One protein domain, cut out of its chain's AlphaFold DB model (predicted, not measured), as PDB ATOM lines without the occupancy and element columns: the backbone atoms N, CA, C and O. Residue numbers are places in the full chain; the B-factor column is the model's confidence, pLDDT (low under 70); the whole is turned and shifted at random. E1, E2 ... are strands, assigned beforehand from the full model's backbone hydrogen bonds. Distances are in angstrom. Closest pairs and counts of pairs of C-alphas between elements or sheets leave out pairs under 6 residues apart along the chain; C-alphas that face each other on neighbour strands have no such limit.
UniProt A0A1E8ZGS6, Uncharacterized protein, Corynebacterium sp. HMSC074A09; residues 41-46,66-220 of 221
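What this domain is: This is residues 41 to 46 and 66 to 220 of the 221 residues of an uncharacterized protein of Corynebacterium sp. HMSC074A09 (UniProt A0A1E8ZGS6). Two twisted sheets lie partly face to face as a sandwich, with E6 and E9 of the larger sheet over E11, E10 and E7 of the smaller one. The edge strands E8 and E7 come near each other along one side; along the other side E1 and E2 reach past the smaller sheet, residues 75 to 77 fill the space between E2 and E11, and the small hairpin of E4 and E5 sits at one end of the body. The printed part has 161 residues with no named helix and eleven named strands, E1 to E11 in chain order, in an all-strand domain. The larger sheet has the order E1, E2, E3, E6, E9, E8 and is antiparallel throughout; the smaller has the order E4, E5, E11, E10, E7 and is mixed. The whole is compact, with a radius of gyration of the C-alphas of 14.9 A and spans of 42 by 33 by 31 A.

Where its parts are: In the larger sheet, E1 is residues 41 to 45, beginning at C-alpha 41 at (126.491, 152.572, 130.414). E2 is residues 89 to 95, 19.8 A from first to last C-alpha, and E3 is residues 102 to 110, 22.2 A. E6, residues 133 to 143, measures 32.4 A and begins at C-alpha 133 at (116.460, 176.756, 136.812). E8 is residues 176 to 181, and E9 is residues 184 to 191, 22.3 A. In the smaller sheet, E4 is residues 123 to 126, E5 is residues 128 to 130, and E7 is residues 155 to 162, 21.8 A. E10, residues 195 to 205, measures 31.6 A, and E11, residues 211 to 220, measures 28.1 A and ends at C-alpha 220 at (113.129, 177.690, 128.158).

How they stand to each other: In the larger sheet E6 is an inner strand, antiparallel to E3 at 157 degrees and to E9 at 156 degrees. N 140 and O 106 are 2.9 A apart, and N 137 and O 187 are 2.9 A apart, both within hydrogen-bond range. E2 and E3 form a hairpin, with N 92 and O 107 at 2.8 A. E1, an edge strand, is antiparallel to E2, with N 43 and O 91 at 2.9 A. E8, the other edge strand, forms a hairpin with E9, with N 179 and O 186 at 2.9 A. In the smaller sheet E10 and E11 form a hairpin, with N 199 and O 215 at 2.8 A. E7, an edge strand, is antiparallel to E10, with N 160 and O 200 at 2.8 A. E5 is parallel to E11, at 49 degrees between their directions, with N 220 and O 129 at 2.7 A. E4 and E5 form a hairpin, with N 124 and O 128 at 2.8 A. Between the sheets, the closest C-alphas of E7 and E8, those of Trp 157 and Val 178, are 7.9 A apart, and those of E9 and E11, Leu 191 and Val 219, are 6.9 A apart. E7 and E9 are near each other, with 7 pairs of C-alphas within 10 A. E6 and E11 are only just apart, their closest C-alphas at 8.0 A. E1 is apart from E10 and from E11.

The domain as a whole: The C-alphas of Ser 145 and Ala 220 are the two farthest apart, at 42.7 A. Residues 47 to 65 are not printed, and C-alphas 46 and 66 are 24.6 A apart across the cut, within the link from E1 to E2. The links from E3 to E4, E6 to E7 and E7 to E8 are long. Residues 66 to 88 hold no named element, but residues 83 to 84 pair, antiparallel, with residues 125 to 126 of E4. The mean pLDDT of the printed part is 87.3; residues 66 to 67, 86 and 112 to 122 are under 70.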
ATOM      1  N   GLN A  41     127.928 152.813 130.405       76.69
ATOM      2  CA  GLN A  41     126.491 152.572 130.414       76.69
ATOM      3  C   GLN A  41     125.766 153.871 130.736       76.69
ATOM      4  O   GLN A  41     126.260 154.692 131.510       76.69
ATOM      5  N   THR A  42     124.595 154.047 130.132       72.50
ATOM      6  CA  THR A  42     123.701 155.164 130.439       72.50
ATOM      7  C   THR A  42     122.338 154.626 130.825       72.50
ATOM      8  O   THR A  42     121.725 153.902 130.040       72.50
ATOM      9  N   THR A  43     121.844 155.020 131.993       74.94
ATOM     10  CA  THR A  43     120.507 154.663 132.478       74.94
ATOM     11  C   THR A  43     119.647 155.914 132.577       74.94
ATOM     12  O   THR A  43     120.119 156.971 132.993       74.94
ATOM     13  N   LEU A  44     118.382 155.792 132.171       72.44
ATOM     14  CA  LEU A  44     117.402 156.876 132.173       72.44
ATOM     15  C   LEU A  44     116.151 156.425 132.928       72.44
ATOM     16  O   LEU A  44     115.459 155.518 132.463       72.44
ATOM     17  N   SER A  45     115.833 157.078 134.045       71.44
ATOM     18  CA  SER A  45     114.666 156.736 134.871       71.44
ATOM     19  C   SER A  45     113.496 157.696 134.596       71.44
ATOM     20  O   SER A  45     113.672 158.918 134.587       71.44
ATOM     21  N   GLN A  46     112.287 157.160 134.396       74.31
ATOM     22  CA  GLN A  46     111.024 157.917 134.268       74.31
ATOM     23  C   GLN A  46     110.071 157.544 135.420       74.31
ATOM     24  O   GLN A  46     110.227 156.483 136.020       74.31
ATOM     25  N   SER A  66     132.525 152.924 123.300       57.72
ATOM     26  CA  SER A  66     132.465 154.295 122.784       57.72
ATOM     27  C   SER A  66     131.094 154.960 122.903       57.72
ATOM     28  O   SER A  66     130.930 156.050 122.366       57.72
ATOM     29  N   HIS A  67     130.087 154.339 123.533       67.56
ATOM     30  CA  HIS A  67     128.695 154.683 123.209       67.56
ATOM     31  C   HIS A  67     128.324 156.151 123.472       67.56
ATOM     32  O   HIS A  67     127.429 156.634 122.794       67.56
ATOM     33  N   LEU A  68     129.009 156.875 124.361       85.50
ATOM     34  CA  LEU A  68     128.812 158.315 124.592       85.50
ATOM     35  C   LEU A  68     129.982 159.209 124.164       85.50
ATOM     36  O   LEU A  68     129.903 160.424 124.327       85.50
ATOM     37  N   ARG A  69     131.070 158.633 123.650       89.62
ATOM     38  CA  ARG A  69     132.227 159.407 123.198       89.62
ATOM     39  C   ARG A  69     131.929 160.024 121.833       89.62
ATOM     40  O   ARG A  69     131.459 159.335 120.930       89.62
ATOM     41  N   GLN A  70     132.226 161.305 121.690       88.56
ATOM     42  CA  GLN A  70     132.062 162.070 120.460       88.56
ATOM     43  C   GLN A  70     133.341 162.028 119.609       88.56
ATOM     44  O   GLN A  70     134.419 161.662 120.085       88.56
ATOM     45  N   GLU A  71     133.227 162.383 118.326       87.38
ATOM     46  CA  GLU A  71     134.359 162.375 117.381       87.38
ATOM     47  C   GLU A  71     135.454 163.388 117.750       87.38
ATOM     48  O   GLU A  71     136.627 163.165 117.451       87.38
ATOM     49  N   ASP A  72     135.085 164.475 118.429       87.69
ATOM     50  CA  ASP A  72     135.999 165.509 118.927       87.69
ATOM     51  C   ASP A  72     136.745 165.108 120.215       87.69
ATOM     52  O   ASP A  72     137.617 165.839 120.681       87.69
ATOM     53  N   GLY A  73     136.444 163.928 120.765       88.50
ATOM     54  CA  GLY A  73     137.066 163.388 121.969       88.50
ATOM     55  C   GLY A  73     136.334 163.703 123.274       88.50
ATOM     56  O   GLY A  73     136.766 163.192 124.307       88.50
ATOM     57  N   THR A  74     135.241 164.467 123.238       93.44
ATOM     58  CA  THR A  74     134.393 164.757 124.405       93.44
ATOM     59  C   THR A  74     133.356 163.656 124.651       93.44
ATOM     60  O   THR A  74     133.257 162.682 123.897       93.44
ATOM     61  N   TYR A  75     132.579 163.783 125.728       94.56
ATOM     62  CA  TYR A  75     131.604 162.783 126.164       94.56
ATOM     63  C   TYR A  75     130.209 163.382 126.379       94.56
ATOM     64  O   TYR A  75     130.065 164.492 126.878       94.56
ATOM     65  N   LEU A  76     129.167 162.624 126.048       93.56
ATOM     66  CA  LEU A  76     127.769 162.965 126.330       93.56
ATOM     67  C   LEU A  76     127.294 162.301 127.625       93.56
ATOM     68  O   LEU A  76     127.634 161.153 127.877       93.56
ATOM     69  N   LEU A  77     126.401 162.941 128.383       91.50
ATOM     70  CA  LEU A  77     125.659 162.258 129.454       91.50
ATOM     71  C   LEU A  77     124.627 161.284 128.872       91.50
ATOM     72  O   LEU A  77     124.393 160.203 129.410       91.50
ATOM     73  N   THR A  78     123.984 161.662 127.766       89.94
ATOM     74  CA  THR A  78     122.991 160.843 127.066       89.94
ATOM     75  C   THR A  78     122.901 161.214 125.589       89.94
ATOM     76  O   THR A  78     123.172 162.346 125.197       89.94
ATOM     77  N   LYS A  79     122.446 160.266 124.761       89.69
ATOM     78  CA  LYS A  79     122.102 160.514 123.350       89.69
ATOM     79  C   LYS A  79     120.716 161.124 123.155       89.69
ATOM     80  O   LYS A  79     120.348 161.417 122.022       89.69
ATOM     81  N   LYS A  80     119.904 161.230 124.214       86.88
ATOM     82  CA  LYS A  80     118.592 161.869 124.087       86.88
ATOM     83  C   LYS A  80     118.777 163.347 123.763       86.88
ATOM     84  O   LYS A  80     119.544 164.032 124.431       86.88
ATOM     85  N   GLU A  81     118.035 163.808 122.767       89.12
ATOM     86  CA  GLU A  81     117.972 165.223 122.420       89.12
ATOM     87  C   GLU A  81     117.292 166.017 123.540       89.12
ATOM     88  O   GLU A  81     116.385 165.516 124.218       89.12
ATOM     89  N   ALA A  82     117.749 167.253 123.731       91.38
ATOM     90  CA  ALA A  82     117.122 168.175 124.658       91.38
ATOM     91  C   ALA A  82     115.745 168.606 124.127       91.38
ATOM     92  O   ALA A  82     115.578 168.844 122.930       91.38
ATOM     93  N   GLY A  83     114.749 168.694 125.008       88.25
ATOM     94  CA  GLY A  83     113.392 169.075 124.617       88.25
ATOM     95  C   GLY A  83     112.295 168.539 125.539       88.25
ATOM     96  O   GLY A  83     112.576 168.008 126.616       88.25
ATOM     97  N   PRO A  84     111.018 168.640 125.124       82.75
ATOM     98  CA  PRO A  84     109.885 168.188 125.924       82.75
ATOM     99  C   PRO A  84     109.969 166.699 126.292       82.75
ATOM    100  O   PRO A  84     110.266 165.850 125.453       82.75
ATOM    101  N   GLY A  85     109.639 166.366 127.539       77.62
ATOM    102  CA  GLY A  85     109.602 164.987 128.028       77.62
ATOM    103  C   GLY A  85     109.791 164.909 129.539       77.62
ATOM    104  O   GLY A  85     110.014 165.919 130.194       77.62
ATOM    105  N   VAL A  86     109.701 163.709 130.109       68.56
ATOM    106  CA  VAL A  86     109.958 163.504 131.540       68.56
ATOM    107  C   VAL A  86     111.177 162.611 131.684       68.56
ATOM    108  O   VAL A  86     111.173 161.469 131.228       68.56
ATOM    109  N   VAL A  87     112.229 163.137 132.303       72.31
ATOM    110  CA  VAL A  87     113.397 162.366 132.730       72.31
ATOM    111  C   VAL A  87     113.730 162.790 134.149       72.31
ATOM    112  O   VAL A  87     114.070 163.943 134.405       72.31
ATOM    113  N   ASN A  88     113.610 161.840 135.066       73.12
ATOM    114  CA  ASN A  88     113.876 162.074 136.478       73.12
ATOM    115  C   ASN A  88     115.365 161.992 136.787       73.12
ATOM    116  O   ASN A  88     115.837 162.634 137.713       73.12
ATOM    117  N   GLU A  89     116.085 161.162 136.046       83.31
ATOM    118  CA  GLU A  89     117.462 160.822 136.357       83.31
ATOM    119  C   GLU A  89     118.176 160.380 135.081       83.31
ATOM    120  O   GLU A  89     117.617 159.623 134.277       83.31
ATOM    121  N   ILE A  90     119.411 160.848 134.916       87.38
ATOM    122  CA  ILE A  90     120.349 160.394 133.891       87.38
ATOM    123  C   ILE A  90     121.620 159.977 134.611       87.38
ATOM    124  O   ILE A  90     122.279 160.813 135.216       87.38
ATOM    125  N   VAL A  91     121.982 158.704 134.521       90.38
ATOM    126  CA  VAL A  91     123.250 158.201 135.057       90.38
ATOM    127  C   VAL A  91     124.119 157.773 133.890       90.38
ATOM    128  O   VAL A  91     123.734 156.865 133.159       90.38
ATOM    129  N   ALA A  92     125.284 158.390 133.735       91.81
ATOM    130  CA  ALA A  92     126.321 158.002 132.791       91.81
ATOM    131  C   ALA A  92     127.527 157.461 133.562       91.81
ATOM    132  O   ALA A  92     128.059 158.128 134.443       91.81
ATOM    133  N   THR A  93     127.959 156.243 133.249       92.69
ATOM    134  CA  THR A  93     129.194 155.665 133.793       92.69
ATOM    135  C   THR A  93     130.170 155.437 132.656       92.69
ATOM    136  O   THR A  93     129.833 154.748 131.696       92.69
ATOM    137  N   TYR A  94     131.363 156.005 132.779       91.25
ATOM    138  CA  TYR A  94     132.471 155.885 131.845       91.25
ATOM    139  C   TYR A  94     133.558 155.007 132.463       91.25
ATOM    140  O   TYR A  94     133.943 155.191 133.618       91.25
ATOM    141  N   SER A  95     134.063 154.061 131.685       89.56
ATOM    142  CA  SER A  95     135.236 153.236 131.988       89.56
ATOM    143  C   SER A  95     136.262 153.384 130.866       89.56
ATOM    144  O   SER A  95     135.974 154.021 129.857       89.56
ATOM    145  N   GLY A  96     137.481 152.871 131.047       86.00
ATOM    146  CA  GLY A  96     138.543 153.019 130.044       86.00
ATOM    147  C   GLY A  96     138.977 154.482 129.844       86.00
ATOM    148  O   GLY A  96     139.349 154.898 128.746       86.00
ATOM    149  N   VAL A  97     138.837 155.281 130.905       90.50
ATOM    150  CA  VAL A  97     139.139 156.718 130.971       90.50
ATOM    151  C   VAL A  97     140.490 156.980 131.650       90.50
ATOM    152  O   VAL A  97     140.744 158.074 132.153       90.50
ATOM    153  N   GLU A  98     141.395 155.996 131.616       91.56
ATOM    154  CA  GLU A  98     142.726 156.083 132.222       91.56
ATOM    155  C   GLU A  98     143.592 157.230 131.679       91.56
ATOM    156  O   GLU A  98     144.341 157.809 132.471       91.56
ATOM    157  N   PRO A  99     143.496 157.634 130.390       91.25
ATOM    158  CA  PRO A  99     144.191 158.825 129.890       91.25
ATOM    159  C   PRO A  99     143.855 160.117 130.654       91.25
ATOM    160  O   PRO A  99     144.651 161.057 130.652       91.25
ATOM    161  N   TYR A 100     142.709 160.143 131.338       92.81
ATOM    162  CA  TYR A 100     142.221 161.270 132.130       92.81
ATOM    163  C   TYR A 100     142.477 161.105 133.641       92.81
ATOM    164  O   TYR A 100     142.077 161.958 134.429       92.81
ATOM    165  N   GLY A 101     143.152 160.024 134.050       92.50
ATOM    166  CA  GLY A 101     143.520 159.745 135.446       92.50
ATOM    167  C   GLY A 101     142.510 158.896 136.227       92.50
ATOM    168  O   GLY A 101     142.743 158.545 137.386       92.50
ATOM    169  N   PHE A 102     141.421 158.484 135.580       93.44
ATOM    170  CA  PHE A 102     140.339 157.733 136.210       93.44
ATOM    171  C   PHE A 102     140.295 156.292 135.712       93.44
ATOM    172  O   PHE A 102     140.497 156.027 134.533       93.44
ATOM    173  N   GLN A 103     139.988 155.345 136.593       92.19
ATOM    174  CA  GLN A 103     139.602 154.003 136.158       92.19
ATOM    175  C   GLN A 103     138.132 154.006 135.724       92.19
ATOM    176  O   GLN A 103     137.798 153.521 134.640       92.19
ATOM    177  N   THR A 104     137.258 154.587 136.548       93.00
ATOM    178  CA  THR A 104     135.868 154.874 136.190       93.00
ATOM    179  C   THR A 104     135.470 156.276 136.626       93.00
ATOM    180  O   THR A 104     135.990 156.821 137.599       93.00
ATOM    181  N   LEU A 105     134.524 156.861 135.899       94.19
ATOM    182  CA  LEU A 105     133.906 158.135 136.234       94.19
ATOM    183  C   LEU A 105     132.395 157.996 136.046       94.19
ATOM    184  O   LEU A 105     131.925 157.584 134.989       94.19
ATOM    185  N   ARG A 106     131.623 158.293 137.086       94.38
ATOM    186  CA  ARG A 106     130.163 158.221 137.107       94.38
ATOM    187  C   ARG A 106     129.611 159.624 137.285       94.38
ATOM    188  O   ARG A 106     129.946 160.291 138.257       94.38
ATOM    189  N   VAL A 107     128.742 160.041 136.373       93.69
ATOM    190  CA  VAL A 107     128.020 161.312 136.439       93.69
ATOM    191  C   VAL A 107     126.531 161.044 136.482       93.69
ATOM    192  O   VAL A 107     125.994 160.298 135.665       93.69
ATOM    193  N   GLU A 108     125.866 161.662 137.439       91.06
ATOM    194  CA  GLU A 108     124.441 161.553 137.675       91.06
ATOM    195  C   GLU A 108     123.808 162.939 137.626       91.06
ATOM    196  O   GLU A 108     124.160 163.837 138.382       91.06
ATOM    197  N   LEU A 109     122.848 163.098 136.728       88.00
ATOM    198  CA  LEU A 109     121.935 164.225 136.683       88.00
ATOM    199  C   LEU A 109     120.635 163.761 137.346       88.00
ATOM    200  O   LEU A 109     119.839 163.069 136.709       88.00
ATOM    201  N   ASP A 110     120.443 164.091 138.625       77.88
ATOM    202  CA  ASP A 110     119.233 163.747 139.384       77.88
ATOM    203  C   ASP A 110     118.300 164.957 139.492       77.88
ATOM    204  O   ASP A 110     118.533 165.910 140.236       77.88
ATOM    205  N   ASN A 111     117.186 164.886 138.770       71.44
ATOM    206  CA  ASN A 111     116.157 165.915 138.773       71.44
ATOM    207  C   ASN A 111     115.149 165.752 139.917       71.44
ATOM    208  O   ASN A 111     114.340 166.650 140.147       71.44
ATOM    209  N   ARG A 112     115.165 164.624 140.643       63.66
ATOM    210  CA  ARG A 112     114.215 164.329 141.734       63.66
ATOM    211  C   ARG A 112     114.565 165.052 143.026       63.66
ATOM    212  O   ARG A 112     113.674 165.310 143.828       63.66
ATOM    213  N   ARG A 113     115.848 165.365 143.237       55.69
ATOM    214  CA  ARG A 113     116.332 166.083 144.430       55.69
ATOM    215  C   ARG A 113     115.991 167.578 144.419       55.69
ATOM    216  O   ARG A 113     116.292 168.275 145.382       55.69
ATOM    217  N   TYR A 114     115.317 168.070 143.376       58.38
ATOM    218  CA  TYR A 114     114.692 169.391 143.368       58.38
ATOM    219  C   TYR A 114     113.454 169.423 144.277       58.38
ATOM    220  O   TYR A 114     112.316 169.368 143.819       58.38
ATOM    221  N   ASP A 115     113.678 169.535 145.583       51.28
ATOM    222  CA  ASP A 115     112.631 169.688 146.604       51.28
ATOM    223  C   ASP A 115     112.425 171.151 147.057       51.28
ATOM    224  O   ASP A 115     111.681 171.427 147.999       51.28
ATOM    225  N   GLY A 116     113.055 172.106 146.365       48.66
ATOM    226  CA  GLY A 116     113.007 173.535 146.686       48.66
ATOM    227  C   GLY A 116     114.086 174.010 147.667       48.66
ATOM    228  O   GLY A 116     114.156 175.213 147.918       48.66
ATOM    229  N   ALA A 117     114.944 173.122 148.191       47.34
ATOM    230  CA  ALA A 117     116.125 173.514 148.966       47.34
ATOM    231  C   ALA A 117     117.264 174.040 148.072       47.34
ATOM    232  O   ALA A 117     117.951 175.001 148.429       47.34
ATOM    233  N   ILE A 118     117.426 173.456 146.883       53.53
ATOM    234  CA  ILE A 118     118.305 173.962 145.826       53.53
ATOM    235  C   ILE A 118     117.511 175.035 145.075       53.53
ATOM    236  O   ILE A 118     116.567 174.728 144.352       53.53
ATOM    237  N   GLY A 119     117.819 176.311 145.314       49.94
ATOM    238  CA  GLY A 119     117.101 177.426 144.691       49.94
ATOM    239  C   GLY A 119     117.152 177.351 143.161       49.94
ATOM    240  O   GLY A 119     118.208 177.572 142.578       49.94
ATOM    241  N   GLY A 120     116.013 177.057 142.531       57.34
ATOM    242  CA  GLY A 120     115.848 176.986 141.079       57.34
ATOM    243  C   GLY A 120     114.541 176.296 140.674       57.34
ATOM    244  O   GLY A 120     113.870 175.676 141.500       57.34
ATOM    245  N   SER A 121     114.146 176.419 139.406       58.47
ATOM    246  CA  SER A 121     113.049 175.631 138.828       58.47
ATOM    247  C   SER A 121     113.496 174.211 138.465       58.47
ATOM    248  O   SER A 121     114.555 174.036 137.857       58.47
ATOM    249  N   ALA A 122     112.643 173.223 138.760       65.19
ATOM    250  CA  ALA A 122     112.794 171.853 138.276       65.19
ATOM    251  C   ALA A 122     112.884 171.813 136.733       65.19
ATOM    252  O   ALA A 122     112.375 172.724 136.064       65.19
ATOM    253  N   PRO A 123     113.506 170.776 136.150       76.44
ATOM    254  CA  PRO A 123     113.536 170.628 134.704       76.44
ATOM    255  C   PRO A 123     112.124 170.549 134.129       76.44
ATOM    256  O   PRO A 123     111.207 169.981 134.723       76.44
ATOM    257  N   THR A 124     111.963 171.125 132.944       81.31
ATOM    258  CA  THR A 124     110.698 171.161 132.200       81.31
ATOM    259  C   THR A 124     110.659 170.139 131.065       81.31
ATOM    260  O   THR A 124     109.627 169.986 130.409       81.31
ATOM    261  N   GLY A 125     111.768 169.430 130.838       84.56
ATOM    262  CA  GLY A 125     111.933 168.459 129.767       84.56
ATOM    263  C   GLY A 125     113.127 167.526 129.983       84.56
ATOM    264  O   GLY A 125     113.758 167.512 131.043       84.56
ATOM    265  N   VAL A 126     113.476 166.763 128.949       87.69
ATOM    266  CA  VAL A 126     114.760 166.059 128.875       87.69
ATOM    267  C   VAL A 126     115.845 167.094 128.623       87.69
ATOM    268  O   VAL A 126     115.768 167.798 127.622       87.69
ATOM    269  N   LEU A 127     116.835 167.192 129.519       90.25
ATOM    270  CA  LEU A 127     117.927 168.171 129.401       90.25
ATOM    271  C   LEU A 127     117.417 169.601 129.123       90.25
ATOM    272  O   LEU A 127     118.037 170.370 128.390       90.25
ATOM    273  N   GLN A 128     116.256 169.939 129.688       91.31
ATOM    274  CA  GLN A 128     115.590 171.217 129.486       91.31
ATOM    275  C   GLN A 128     115.147 171.786 130.833       91.31
ATOM    276  O   GLN A 128     114.452 171.117 131.601       91.31
ATOM    277  N   TRP A 129     115.487 173.045 131.087       89.94
ATOM    278  CA  TRP A 129     115.128 173.790 132.295       89.94
ATOM    279  C   TRP A 129     114.343 175.045 131.937       89.94
ATOM    280  O   TRP A 129     114.437 175.532 130.819       89.94
ATOM    281  N   ALA A 130     113.542 175.568 132.864       88.94
ATOM    282  CA  ALA A 130     113.034 176.933 132.731       88.94
ATOM    283  C   ALA A 130     114.119 177.945 133.132       88.94
ATOM    284  O   ALA A 130     115.048 177.617 133.872       88.94
ATOM    285  N   THR A 131     113.978 179.183 132.668       89.81
ATOM    286  CA  THR A 131     114.838 180.300 133.067       89.81
ATOM    287  C   THR A 131     114.774 180.509 134.584       89.81
ATOM    288  O   THR A 131     113.696 180.577 135.175       89.81
ATOM    289  N   GLY A 132     115.938 180.606 135.227       85.62
ATOM    290  CA  GLY A 132     116.088 180.585 136.685       85.62
ATOM    291  C   GLY A 132     116.163 179.173 137.280       85.62
ATOM    292  O   GLY A 132     116.225 179.029 138.501       85.62
ATOM    293  N   GLY A 133     116.153 178.133 136.443       86.00
ATOM    294  CA  GLY A 133     116.460 176.756 136.812       86.00
ATOM    295  C   GLY A 133     117.906 176.564 137.228       86.00
ATOM    296  O   GLY A 133     118.735 177.459 137.066       86.00
ATOM    297  N   ALA A 134     118.220 175.380 137.745       87.50
ATOM    298  CA  ALA A 134     119.608 174.997 137.930       87.50
ATOM    299  C   ALA A 134     119.885 173.566 137.442       87.50
ATOM    300  O   ALA A 134     119.096 172.635 137.624       87.50
ATOM    301  N   LEU A 135     121.038 173.404 136.810       89.06
ATOM    302  CA  LEU A 135     121.624 172.123 136.461       89.06
ATOM    303  C   LEU A 135     122.335 171.574 137.701       89.06
ATOM    304  O   LEU A 135     123.174 172.265 138.277       89.06
ATOM    305  N   VAL A 136     121.994 170.350 138.107       89.31
ATOM    306  CA  VAL A 136     122.636 169.655 139.230       89.31
ATOM    307  C   VAL A 136     123.249 168.364 138.711       89.31
ATOM    308  O   VAL A 136     122.550 167.547 138.110       89.31
ATOM    309  N   LEU A 137     124.552 168.199 138.926       91.25
ATOM    310  CA  LEU A 137     125.316 167.023 138.525       91.25
ATOM    311  C   LEU A 137     126.104 166.492 139.721       91.25
ATOM    312  O   LEU A 137     126.949 167.202 140.253       91.25
ATOM    313  N   SER A 138     125.863 165.243 140.100       92.50
ATOM    314  CA  SER A 138     126.691 164.498 141.049       92.50
ATOM    315  C   SER A 138     127.739 163.696 140.286       92.50
ATOM    316  O   SER A 138     127.423 163.003 139.319       92.50
ATOM    317  N   VAL A 139     128.990 163.762 140.721       94.94
ATOM    318  CA  VAL A 139     130.116 163.067 140.101       94.94
ATOM    319  C   VAL A 139     130.864 162.262 141.147       94.94
ATOM    320  O   VAL A 139     131.231 162.770 142.201       94.94
ATOM    321  N   GLN A 140     131.128 161.006 140.816       95.62
ATOM    322  CA  GLN A 140     131.967 160.097 141.585       95.62
ATOM    323  C   GLN A 140     132.987 159.481 140.633       95.62
ATOM    324  O   GLN A 140     132.672 159.212 139.472       95.62
ATOM    325  N   ALA A 141     134.203 159.228 141.096       95.00
ATOM    326  CA  ALA A 141     135.217 158.592 140.266       95.00
ATOM    327  C   ALA A 141     136.092 157.648 141.087       95.00
ATOM    328  O   ALA A 141     136.273 157.839 142.289       95.00
ATOM    329  N   THR A 142     136.661 156.646 140.422       94.81
ATOM    330  CA  THR A 142     137.750 155.838 140.971       94.81
ATOM    331  C   THR A 142     139.053 156.192 140.272       94.81
ATOM    332  O   THR A 142     139.101 156.449 139.066       94.81
ATOM    333  N   ASN A 143     140.137 156.235 141.035       93.12
ATOM    334  CA  ASN A 143     141.474 156.468 140.509       93.12
ATOM    335  C   ASN A 143     142.028 155.199 139.831       93.12
ATOM    336  O   ASN A 143     141.438 154.121 139.896       93.12
ATOM    337  N   LEU A 144     143.204 155.302 139.207       93.12
ATOM    338  CA  LEU A 144     143.844 154.176 138.505       93.12
ATOM    339  C   LEU A 144     144.198 152.969 139.397       93.12
ATOM    340  O   LEU A 144     144.450 151.883 138.879       93.12
ATOM    341  N   SER A 145     144.235 153.147 140.721       93.50
ATOM    342  CA  SER A 145     144.449 152.060 141.691       93.50
ATOM    343  C   SER A 145     143.144 151.361 142.091       93.50
ATOM    344  O   SER A 145     143.192 150.324 142.747       93.50
ATOM    345  N   GLY A 146     141.993 151.893 141.667       91.25
ATOM    346  CA  GLY A 146     140.660 151.388 141.991       91.25
ATOM    347  C   GLY A 146     140.075 151.927 143.297       91.25
ATOM    348  O   GLY A 146     138.981 151.510 143.676       91.25
ATOM    349  N   ASP A 147     140.766 152.850 143.968       92.94
ATOM    350  CA  ASP A 147     140.233 153.552 145.138       92.94
ATOM    351  C   ASP A 147     139.406 154.769 144.700       92.94
ATOM    352  O   ASP A 147     139.519 155.238 143.566       92.94
ATOM    353  N   GLU A 148     138.601 155.314 145.608       93.75
ATOM    354  CA  GLU A 148     137.888 156.576 145.393       93.75
ATOM    355  C   GLU A 148     138.859 157.698 144.983       93.75
ATOM    356  O   GLU A 148     139.943 157.863 145.555       93.75
ATOM    357  N   ALA A 149     138.499 158.446 143.941       92.00
ATOM    358  CA  ALA A 149     139.278 159.583 143.487       92.00
ATOM    359  C   ALA A 149     138.994 160.804 144.371       92.00
ATOM    360  O   ALA A 149     137.851 161.217 144.537       92.00
ATOM    361  N   ASP A 150     140.056 161.429 144.876       90.56
ATOM    362  CA  ASP A 150     139.981 162.689 145.619       90.56
ATOM    363  C   ASP A 150     139.783 163.862 144.645       90.56
ATOM    364  O   ASP A 150     140.735 164.514 144.208       90.56
ATOM    365  N   LEU A 151     138.530 164.063 144.240       91.31
ATOM    366  CA  LEU A 151     138.111 165.118 143.314       91.31
ATOM    367  C   LEU A 151     138.071 166.515 143.958       91.31
ATOM    368  O   LEU A 151     138.039 167.502 143.231       91.31
ATOM    369  N   ASP A 152     138.084 166.591 145.289       89.31
ATOM    370  CA  ASP A 152     138.100 167.848 146.041       89.31
ATOM    371  C   ASP A 152     139.492 168.494 145.990       89.31
ATOM    372  O   ASP A 152     139.653 169.654 145.617       89.31
ATOM    373  N   ASN A 153     140.536 167.714 146.291       86.38
ATOM    374  CA  ASN A 153     141.888 168.259 146.431       86.38
ATOM    375  C   ASN A 153     142.772 168.041 145.198       86.38
ATOM    376  O   ASN A 153     143.770 168.749 145.036       86.38
ATOM    377  N   ASN A 154     142.449 167.067 144.338       86.56
ATOM    378  CA  ASN A 154     143.313 166.671 143.219       86.56
ATOM    379  C   ASN A 154     142.666 166.814 141.835       86.56
ATOM    380  O   ASN A 154     143.250 166.336 140.854       86.56
ATOM    381  N   ALA A 155     141.510 167.476 141.732       91.88
ATOM    382  CA  ALA A 155     140.902 167.813 140.450       91.88
ATOM    383  C   ALA A 155     140.684 169.323 140.288       91.88
ATOM    384  O   ALA A 155     140.280 170.025 141.208       91.88
ATOM    385  N   GLU A 156     140.950 169.817 139.083       94.62
ATOM    386  CA  GLU A 156     140.542 171.140 138.626       94.62
ATOM    387  C   GLU A 156     139.222 171.003 137.863       94.62
ATOM    388  O   GLU A 156     139.109 170.175 136.952       94.62
ATOM    389  N   TRP A 157     138.244 171.826 138.234       94.56
ATOM    390  CA  TRP A 157     136.927 171.874 137.613       94.56
ATOM    391  C   TRP A 157     136.804 173.113 136.740       94.56
ATOM    392  O   TRP A 157     137.108 174.222 137.169       94.56
ATOM    393  N   GLN A 158     136.322 172.927 135.517       95.12
ATOM    394  CA  GLN A 158     135.921 174.022 134.642       95.12
ATOM    395  C   GLN A 158     134.506 173.740 134.156       95.12
ATOM    396  O   GLN A 158     134.209 172.638 133.694       95.12
ATOM    397  N   VAL A 159     133.629 174.727 134.305       95.69
ATOM    398  CA  VAL A 159     132.216 174.611 133.949       95.69
ATOM    399  C   VAL A 159     131.866 175.775 133.054       95.69
ATOM    400  O   VAL A 159     132.127 176.927 133.410       95.69
ATOM    401  N   ALA A 160     131.270 175.464 131.910       95.75
ATOM    402  CA  ALA A 160     130.764 176.461 130.999       95.75
ATOM    403  C   ALA A 160     129.383 176.123 130.449       95.75
ATOM    404  O   ALA A 160     129.034 174.972 130.211       95.75
ATOM    405  N   LEU A 161     128.600 177.175 130.232       96.50
ATOM    406  CA  LEU A 161     127.405 177.145 129.404       96.50
ATOM    407  C   LEU A 161     127.701 177.945 128.136       96.50
ATOM    408  O   LEU A 161     127.885 179.162 128.216       96.50
ATOM    409  N   LEU A 162     127.823 177.245 127.011       96.69
ATOM    410  CA  LEU A 162     128.266 177.796 125.732       96.69
ATOM    411  C   LEU A 162     127.081 177.994 124.789       96.69
ATOM    412  O   LEU A 162     126.305 177.059 124.581       96.69
ATOM    413  N   ASP A 163     126.956 179.184 124.207       95.00
ATOM    414  CA  ASP A 163     125.985 179.462 123.142       95.00
ATOM    415  C   ASP A 163     126.503 179.035 121.748       95.00
ATOM    416  O   ASP A 163     127.594 178.468 121.589       95.00
ATOM    417  N   ASP A 164     125.724 179.326 120.703       92.88
ATOM    418  CA  ASP A 164     126.083 179.054 119.304       92.88
ATOM    419  C   ASP A 164     127.315 179.843 118.820       92.88
ATOM    420  O   ASP A 164     127.968 179.453 117.848       92.88
ATOM    421  N   THR A 165     127.674 180.921 119.520       93.00
ATOM    422  CA  THR A 165     128.882 181.720 119.285       93.00
ATOM    423  C   THR A 165     130.088 181.268 120.111       93.00
ATOM    424  O   THR A 165     131.165 181.848 119.953       93.00
ATOM    425  N   GLN A 166     129.938 180.224 120.937       89.69
ATOM    426  CA  GLN A 166     130.929 179.752 121.916       89.69
ATOM    427  C   GLN A 166     131.215 180.764 123.036       89.69
ATOM    428  O   GLN A 166     132.271 180.727 123.673       89.69
ATOM    429  N   SER A 167     130.282 181.681 123.287       91.44
ATOM    430  CA  SER A 167     130.350 182.596 124.422       91.44
ATOM    431  C   SER A 167     129.945 181.871 125.701       91.44
ATOM    432  O   SER A 167     129.011 181.075 125.704       91.44
ATOM    433  N   HIS A 168     130.657 182.146 126.795       92.56
ATOM    434  CA  HIS A 168     130.415 181.533 128.099       92.56
ATOM    435  C   HIS A 168     129.450 182.376 128.952       92.56
ATOM    436  O   HIS A 168     129.689 183.567 129.156       92.56
ATOM    437  N   HIS A 169     128.398 181.743 129.483       92.62
ATOM    438  CA  HIS A 169     127.318 182.382 130.246       92.62
ATOM    439  C   HIS A 169     127.339 182.155 131.767       92.62
ATOM    440  O   HIS A 169     126.461 182.672 132.451       92.62
ATOM    441  N   LEU A 170     128.305 181.414 132.322       92.19
ATOM    442  CA  LEU A 170     128.411 181.205 133.769       92.19
ATOM    443  C   LEU A 170     129.641 181.911 134.345       92.19
ATOM    444  O   LEU A 170     130.661 182.118 133.686       92.19
ATOM    445  N   LYS A 171     129.564 182.262 135.621       87.88
ATOM    446  CA  LYS A 171     130.699 182.718 136.419       87.88
ATOM    447  C   LYS A 171     130.812 181.883 137.680       87.88
ATOM    448  O   LYS A 171     129.841 181.695 138.413       87.88
ATOM    449  N   GLU A 172     132.020 181.415 137.954       86.12
ATOM    450  CA  GLU A 172     132.315 180.647 139.160       86.12
ATOM    451  C   GLU A 172     132.047 181.476 140.422       86.12
ATOM    452  O   GLU A 172     132.403 182.655 140.494       86.12
ATOM    453  N   GLY A 173     131.391 180.869 141.414       84.62
ATOM    454  CA  GLY A 173     131.048 181.504 142.689       84.62
ATOM    455  C   GLY A 173     129.842 182.451 142.639       84.62
ATOM    456  O   GLY A 173     129.310 182.796 143.695       84.62
ATOM    457  N   GLU A 174     129.381 182.845 141.448       87.56
ATOM    458  CA  GLU A 174     128.130 183.592 141.249       87.56
ATOM    459  C   GLU A 174     127.029 182.673 140.705       87.56
ATOM    460  O   GLU A 174     125.976 182.519 141.332       87.56
ATOM    461  N   ASP A 175     127.297 182.033 139.566       89.88
ATOM    462  CA  ASP A 175     126.322 181.243 138.815       89.88
ATOM    463  C   ASP A 175     126.473 179.747 139.071       89.88
ATOM    464  O   ASP A 175     125.484 179.019 138.995       89.88
ATOM    465  N   PHE A 176     127.673 179.274 139.420       91.75
ATOM    466  CA  PHE A 176     127.884 177.873 139.775       91.75
ATOM    467  C   PHE A 176     128.830 177.663 140.957       91.75
ATOM    468  O   PHE A 176     129.673 178.506 141.273       91.75
ATOM    469  N   VAL A 177     128.683 176.500 141.589       92.06
ATOM    470  CA  VAL A 177     129.555 175.983 142.646       92.06
ATOM    471  C   VAL A 177     129.753 174.480 142.461       92.06
ATOM    472  O   VAL A 177     128.835 173.787 142.018       92.06
ATOM    473  N   VAL A 178     130.937 173.988 142.813       92.31
ATOM    474  CA  VAL A 178     131.223 172.559 142.986       92.31
ATOM    475  C   VAL A 178     131.492 172.330 144.469       92.31
ATOM    476  O   VAL A 178     132.331 173.018 145.046       92.31
ATOM    477  N   ASP A 179     130.759 171.405 145.079       91.25
ATOM    478  CA  ASP A 179     130.915 171.022 146.484       91.25
ATOM    479  C   ASP A 179     131.172 169.519 146.580       91.25
ATOM    480  O   ASP A 179     130.409 168.727 146.026       91.25
ATOM    481  N   CYS A 180     132.256 169.124 147.240       90.94
ATOM    482  CA  CYS A 180     132.705 167.741 147.310       90.94
ATOM    483  C   CYS A 180     132.603 167.223 148.743       90.94
ATOM    484  O   CYS A 180     133.333 167.658 149.631       90.94
ATOM    485  N   GLU A 181     131.731 166.240 148.967       86.12
ATOM    486  CA  GLU A 181     131.537 165.623 150.275       86.12
ATOM    487  C   GLU A 181     131.511 164.098 150.150       86.12
ATOM    488  O   GLU A 181     130.773 163.525 149.352       86.12
ATOM    489  N   SER A 182     132.304 163.419 150.986       82.06
ATOM    490  CA  SER A 182     132.276 161.955 151.129       82.06
ATOM    491  C   SER A 182     132.398 161.179 149.803       82.06
ATOM    492  O   SER A 182     131.679 160.202 149.600       82.06
ATOM    493  N   GLY A 183     133.285 161.621 148.906       81.81
ATOM    494  CA  GLY A 183     133.563 160.923 147.644       81.81
ATOM    495  C   GLY A 183     132.652 161.271 146.472       81.81
ATOM    496  O   GLY A 183     132.825 160.737 145.376       81.81
ATOM    497  N   GLU A 184     131.697 162.179 146.678       90.19
ATOM    498  CA  GLU A 184     130.824 162.714 145.638       90.19
ATOM    499  C   GLU A 184     131.013 164.228 145.530       90.19
ATOM    500  O   GLU A 184     130.930 164.947 146.522       90.19
ATOM    501  N   CYS A 185     131.236 164.717 144.312       93.31
ATOM    502  CA  CYS A 185     131.221 166.144 144.008       93.31
ATOM    503  C   CYS A 185     129.909 166.519 143.333       93.31
ATOM    504  O   CYS A 185     129.558 165.960 142.296       93.31
ATOM    505  N   THR A 186     129.201 167.488 143.898       92.25
ATOM    506  CA  THR A 186     127.973 168.047 143.345       92.25
ATOM    507  C   THR A 186     128.265 169.400 142.711       92.25
ATOM    508  O   THR A 186     128.617 170.362 143.391       92.25
ATOM    509  N   LEU A 187     128.078 169.489 141.398       92.12
ATOM    510  CA  LEU A 187     128.017 170.741 140.658       92.12
ATOM    511  C   LEU A 187     126.576 171.253 140.656       92.12
ATOM    512  O   LEU A 187     125.663 170.540 140.240       92.12
ATOM    513  N   VAL A 188     126.385 172.509 141.052       90.62
ATOM    514  CA  VAL A 188     125.122 173.239 140.902       90.62
ATOM    515  C   VAL A 188     125.378 174.494 140.077       90.62
ATOM    516  O   VAL A 188     126.158 175.343 140.501       90.62
ATOM    517  N   ALA A 189     124.709 174.635 138.931       91.44
ATOM    518  CA  ALA A 189     124.822 175.793 138.041       91.44
ATOM    519  C   ALA A 189     123.448 176.408 137.740       91.44
ATOM    520  O   ALA A 189     122.545 175.714 137.278       91.44
ATOM    521  N   ARG A 190     123.278 177.709 137.984       90.44
ATOM    522  CA  ARG A 190     122.051 178.468 137.705       90.44
ATOM    523  C   ARG A 190     121.987 178.877 136.239       90.44
ATOM    524  O   ARG A 190     122.962 179.355 135.676       90.44
ATOM    525  N   LEU A 191     120.812 178.719 135.642       91.50
ATOM    526  CA  LEU A 191     120.560 178.925 134.219       91.50
ATOM    527  C   LEU A 191     119.660 180.151 134.041       91.50
ATOM    528  O   LEU A 191     118.438 180.054 134.160       91.50
ATOM    529  N   THR A 192     120.252 181.327 133.834       90.25
ATOM    530  CA  THR A 192     119.523 182.612 133.830       90.25
ATOM    531  C   THR A 192     119.187 183.153 132.449       90.25
ATOM    532  O   THR A 192     118.287 183.985 132.342       90.25
ATOM    533  N   ASP A 193     119.883 182.692 131.413       91.56
ATOM    534  CA  ASP A 193     119.679 183.145 130.042       91.56
ATOM    535  C   ASP A 193     118.887 182.087 129.262       91.56
ATOM    536  O   ASP A 193     119.299 180.925 129.247       91.56
ATOM    537  N   PRO A 194     117.753 182.438 128.629       93.88
ATOM    538  CA  PRO A 194     117.023 181.506 127.781       93.88
ATOM    539  C   PRO A 194     117.760 181.276 126.458       93.88
ATOM    540  O   PRO A 194     118.314 182.212 125.877       93.88
ATOM    541  N   GLY A 195     117.703 180.050 125.941       95.00
ATOM    542  CA  GLY A 195     118.359 179.677 124.690       95.00
ATOM    543  C   GLY A 195     118.708 178.195 124.594       95.00
ATOM    544  O   GLY A 195     118.440 177.408 125.507       95.00
ATOM    545  N   ASP A 196     119.313 177.841 123.467       96.88
ATOM    546  CA  ASP A 196     119.937 176.543 123.233       96.88
ATOM    547  C   ASP A 196     121.427 176.655 123.569       96.88
ATOM    548  O   ASP A 196     122.101 177.578 123.109       96.88
ATOM    549  N   PHE A 197     121.943 175.721 124.367       97.38
ATOM    550  CA  PHE A 197     123.319 175.776 124.861       97.38
ATOM    551  C   PHE A 197     123.993 174.406 124.838       97.38
ATOM    552  O   PHE A 197     123.342 173.361 124.770       97.38
ATOM    553  N   VAL A 198     125.314 174.409 124.986       97.25
ATOM    554  CA  VAL A 198     126.104 173.236 125.367       97.25
ATOM    555  C   VAL A 198     126.624 173.441 126.786       97.25
ATOM    556  O   VAL A 198     127.334 174.408 127.060       97.25
ATOM    557  N   ALA A 199     126.272 172.531 127.692       96.81
ATOM    558  CA  ALA A 199     126.911 172.431 128.996       96.81
ATOM    559  C   ALA A 199     128.252 171.705 128.835       96.81
ATOM    560  O   ALA A 199     128.288 170.520 128.492       96.81
ATOM    561  N   GLU A 200     129.340 172.426 129.080       97.56
ATOM    562  CA  GLU A 200     130.702 171.913 129.116       97.56
ATOM    563  C   GLU A 200     131.139 171.732 130.574       97.56
ATOM    564  O   GLU A 200     131.161 172.688 131.348       97.56
ATOM    565  N   ILE A 201     131.486 170.503 130.957       97.06
ATOM    566  CA  ILE A 201     132.037 170.183 132.276       97.06
ATOM    567  C   ILE A 201     133.365 169.469 132.067       97.06
ATOM    568  O   ILE A 201     133.402 168.355 131.547       97.06
ATOM    569  N   SER A 202     134.453 170.107 132.482       97.00
ATOM    570  CA  SER A 202     135.808 169.574 132.402       97.00
ATOM    571  C   SER A 202     136.337 169.260 133.798       97.00
ATOM    572  O   SER A 202     136.342 170.124 134.677       97.00
ATOM    573  N   ILE A 203     136.812 168.028 133.978       96.56
ATOM    574  CA  ILE A 203     137.421 167.538 135.217       96.56
ATOM    575  C   ILE A 203     138.845 167.109 134.893       96.56
ATOM    576  O   ILE A 203     139.064 166.188 134.103       96.56
ATOM    577  N   ARG A 204     139.829 167.767 135.504       96.44
ATOM    578  CA  ARG A 204     141.240 167.515 135.216       96.44
ATOM    579  C   ARG A 204     142.005 167.106 136.459       96.44
ATOM    580  O   ARG A 204     142.132 167.892 137.389       96.44
ATOM    581  N   GLN A 205     142.625 165.931 136.426       93.12
ATOM    582  CA  GLN A 205     143.619 165.551 137.427       93.12
ATOM    583  C   GLN A 205     145.018 166.048 137.060       93.12
ATOM    584  O   GLN A 205     145.409 166.099 135.888       93.12
ATOM    585  N   ALA A 206     145.809 166.391 138.076       88.69
ATOM    586  CA  ALA A 206     147.193 166.803 137.875       88.69
ATOM    587  C   ALA A 206     148.000 165.699 137.165       88.69
ATOM    588  O   ALA A 206     148.097 164.571 137.644       88.69
ATOM    589  N   GLY A 207     148.608 166.042 136.026       89.56
ATOM    590  CA  GLY A 207     149.390 165.102 135.214       89.56
ATOM    591  C   GLY A 207     148.603 164.357 134.129       89.56
ATOM    592  O   GLY A 207     149.226 163.610 133.380       89.56
ATOM    593  N   TYR A 208     147.295 164.603 133.997       94.31
ATOM    594  CA  TYR A 208     146.428 163.985 132.989       94.31
ATOM    595  C   TYR A 208     145.745 165.026 132.089       94.31
ATOM    596  O   TYR A 208     145.758 166.237 132.363       94.31
ATOM    597  N   GLU A 209     145.176 164.546 130.983       92.44
ATOM    598  CA  GLU A 209     144.288 165.338 130.128       92.44
ATOM    599  C   GLU A 209     142.934 165.564 130.829       92.44
ATOM    600  O   GLU A 209     142.532 164.745 131.659       92.44
ATOM    601  N   PRO A 210     142.224 166.670 130.542       95.62
ATOM    602  CA  PRO A 210     140.889 166.888 131.088       95.62
ATOM    603  C   PRO A 210     139.885 165.884 130.510       95.62
ATOM    604  O   PRO A 210     139.832 165.677 129.297       95.62
ATOM    605  N   PHE A 211     139.049 165.303 131.370       95.56
ATOM    606  CA  PHE A 211     137.839 164.609 130.942       95.56
ATOM    607  C   PHE A 211     136.744 165.648 130.700       95.56
ATOM    608  O   PHE A 211     136.380 166.367 131.629       95.56
ATOM    609  N   VAL A 212     136.226 165.730 129.472       96.94
ATOM    610  CA  VAL A 212     135.287 166.788 129.071       96.94
ATOM    611  C   VAL A 212     133.939 166.201 128.678       96.94
ATOM    612  O   VAL A 212     133.842 165.393 127.753       96.94
ATOM    613  N   ILE A 213     132.891 166.652 129.362       96.56
ATOM    614  CA  ILE A 213     131.495 166.380 129.028       96.56
ATOM    615  C   ILE A 213     130.953 167.567 128.249       96.56
ATOM    616  O   ILE A 213     131.023 168.689 128.738       96.56
ATOM    617  N   HIS A 214     130.381 167.312 127.077       96.50
ATOM    618  CA  HIS A 214     129.716 168.290 126.216       96.50
ATOM    619  C   HIS A 214     128.282 167.839 125.992       96.50
ATOM    620  O   HIS A 214     128.019 167.019 125.117       96.50
ATOM    621  N   GLN A 215     127.347 168.347 126.789       96.00
ATOM    622  CA  GLN A 215     125.943 167.956 126.705       96.00
ATOM    623  C   GLN A 215     125.085 169.118 126.186       96.00
ATOM    624  O   GLN A 215     124.976 170.134 126.871       96.00
ATOM    625  N   PRO A 216     124.420 168.978 125.024       96.31
ATOM    626  CA  PRO A 216     123.398 169.929 124.596       96.31
ATOM    627  C   PRO A 216     122.245 170.018 125.602       96.31
ATOM    628  O   PRO A 216     121.746 168.980 126.051       96.31
ATOM    629  N   ILE A 217     121.820 171.239 125.927       95.19
ATOM    630  CA  ILE A 217     120.699 171.538 126.825       95.19
ATOM    631  C   ILE A 217     119.847 172.703 126.301       95.19
ATOM    632  O   ILE A 217     120.295 173.488 125.468       95.19
ATOM    633  N   ILE A 218     118.631 172.845 126.837       95.25
ATOM    634  CA  ILE A 218     117.722 173.964 126.532       95.25
ATOM    635  C   ILE A 218     117.350 174.711 127.817       95.25
ATOM    636  O   ILE A 218     116.957 174.099 128.814       95.25
ATOM    637  N   VAL A 219     117.393 176.042 127.775       93.69
ATOM    638  CA  VAL A 219     116.819 176.921 128.801       93.69
ATOM    639  C   VAL A 219     115.594 177.621 128.213       93.69
ATOM    640  O   VAL A 219     115.697 178.531 127.394       93.69
ATOM    641  N   ALA A 220     114.408 177.166 128.609       90.69
ATOM    642  CA  ALA A 220     113.129 177.690 128.158       90.69
ATOM    643  C   ALA A 220     112.804 179.042 128.819       90.69
ATOM    644  O   ALA A 220     113.026 179.234 130.020       90.69
TER     645      ALA A 220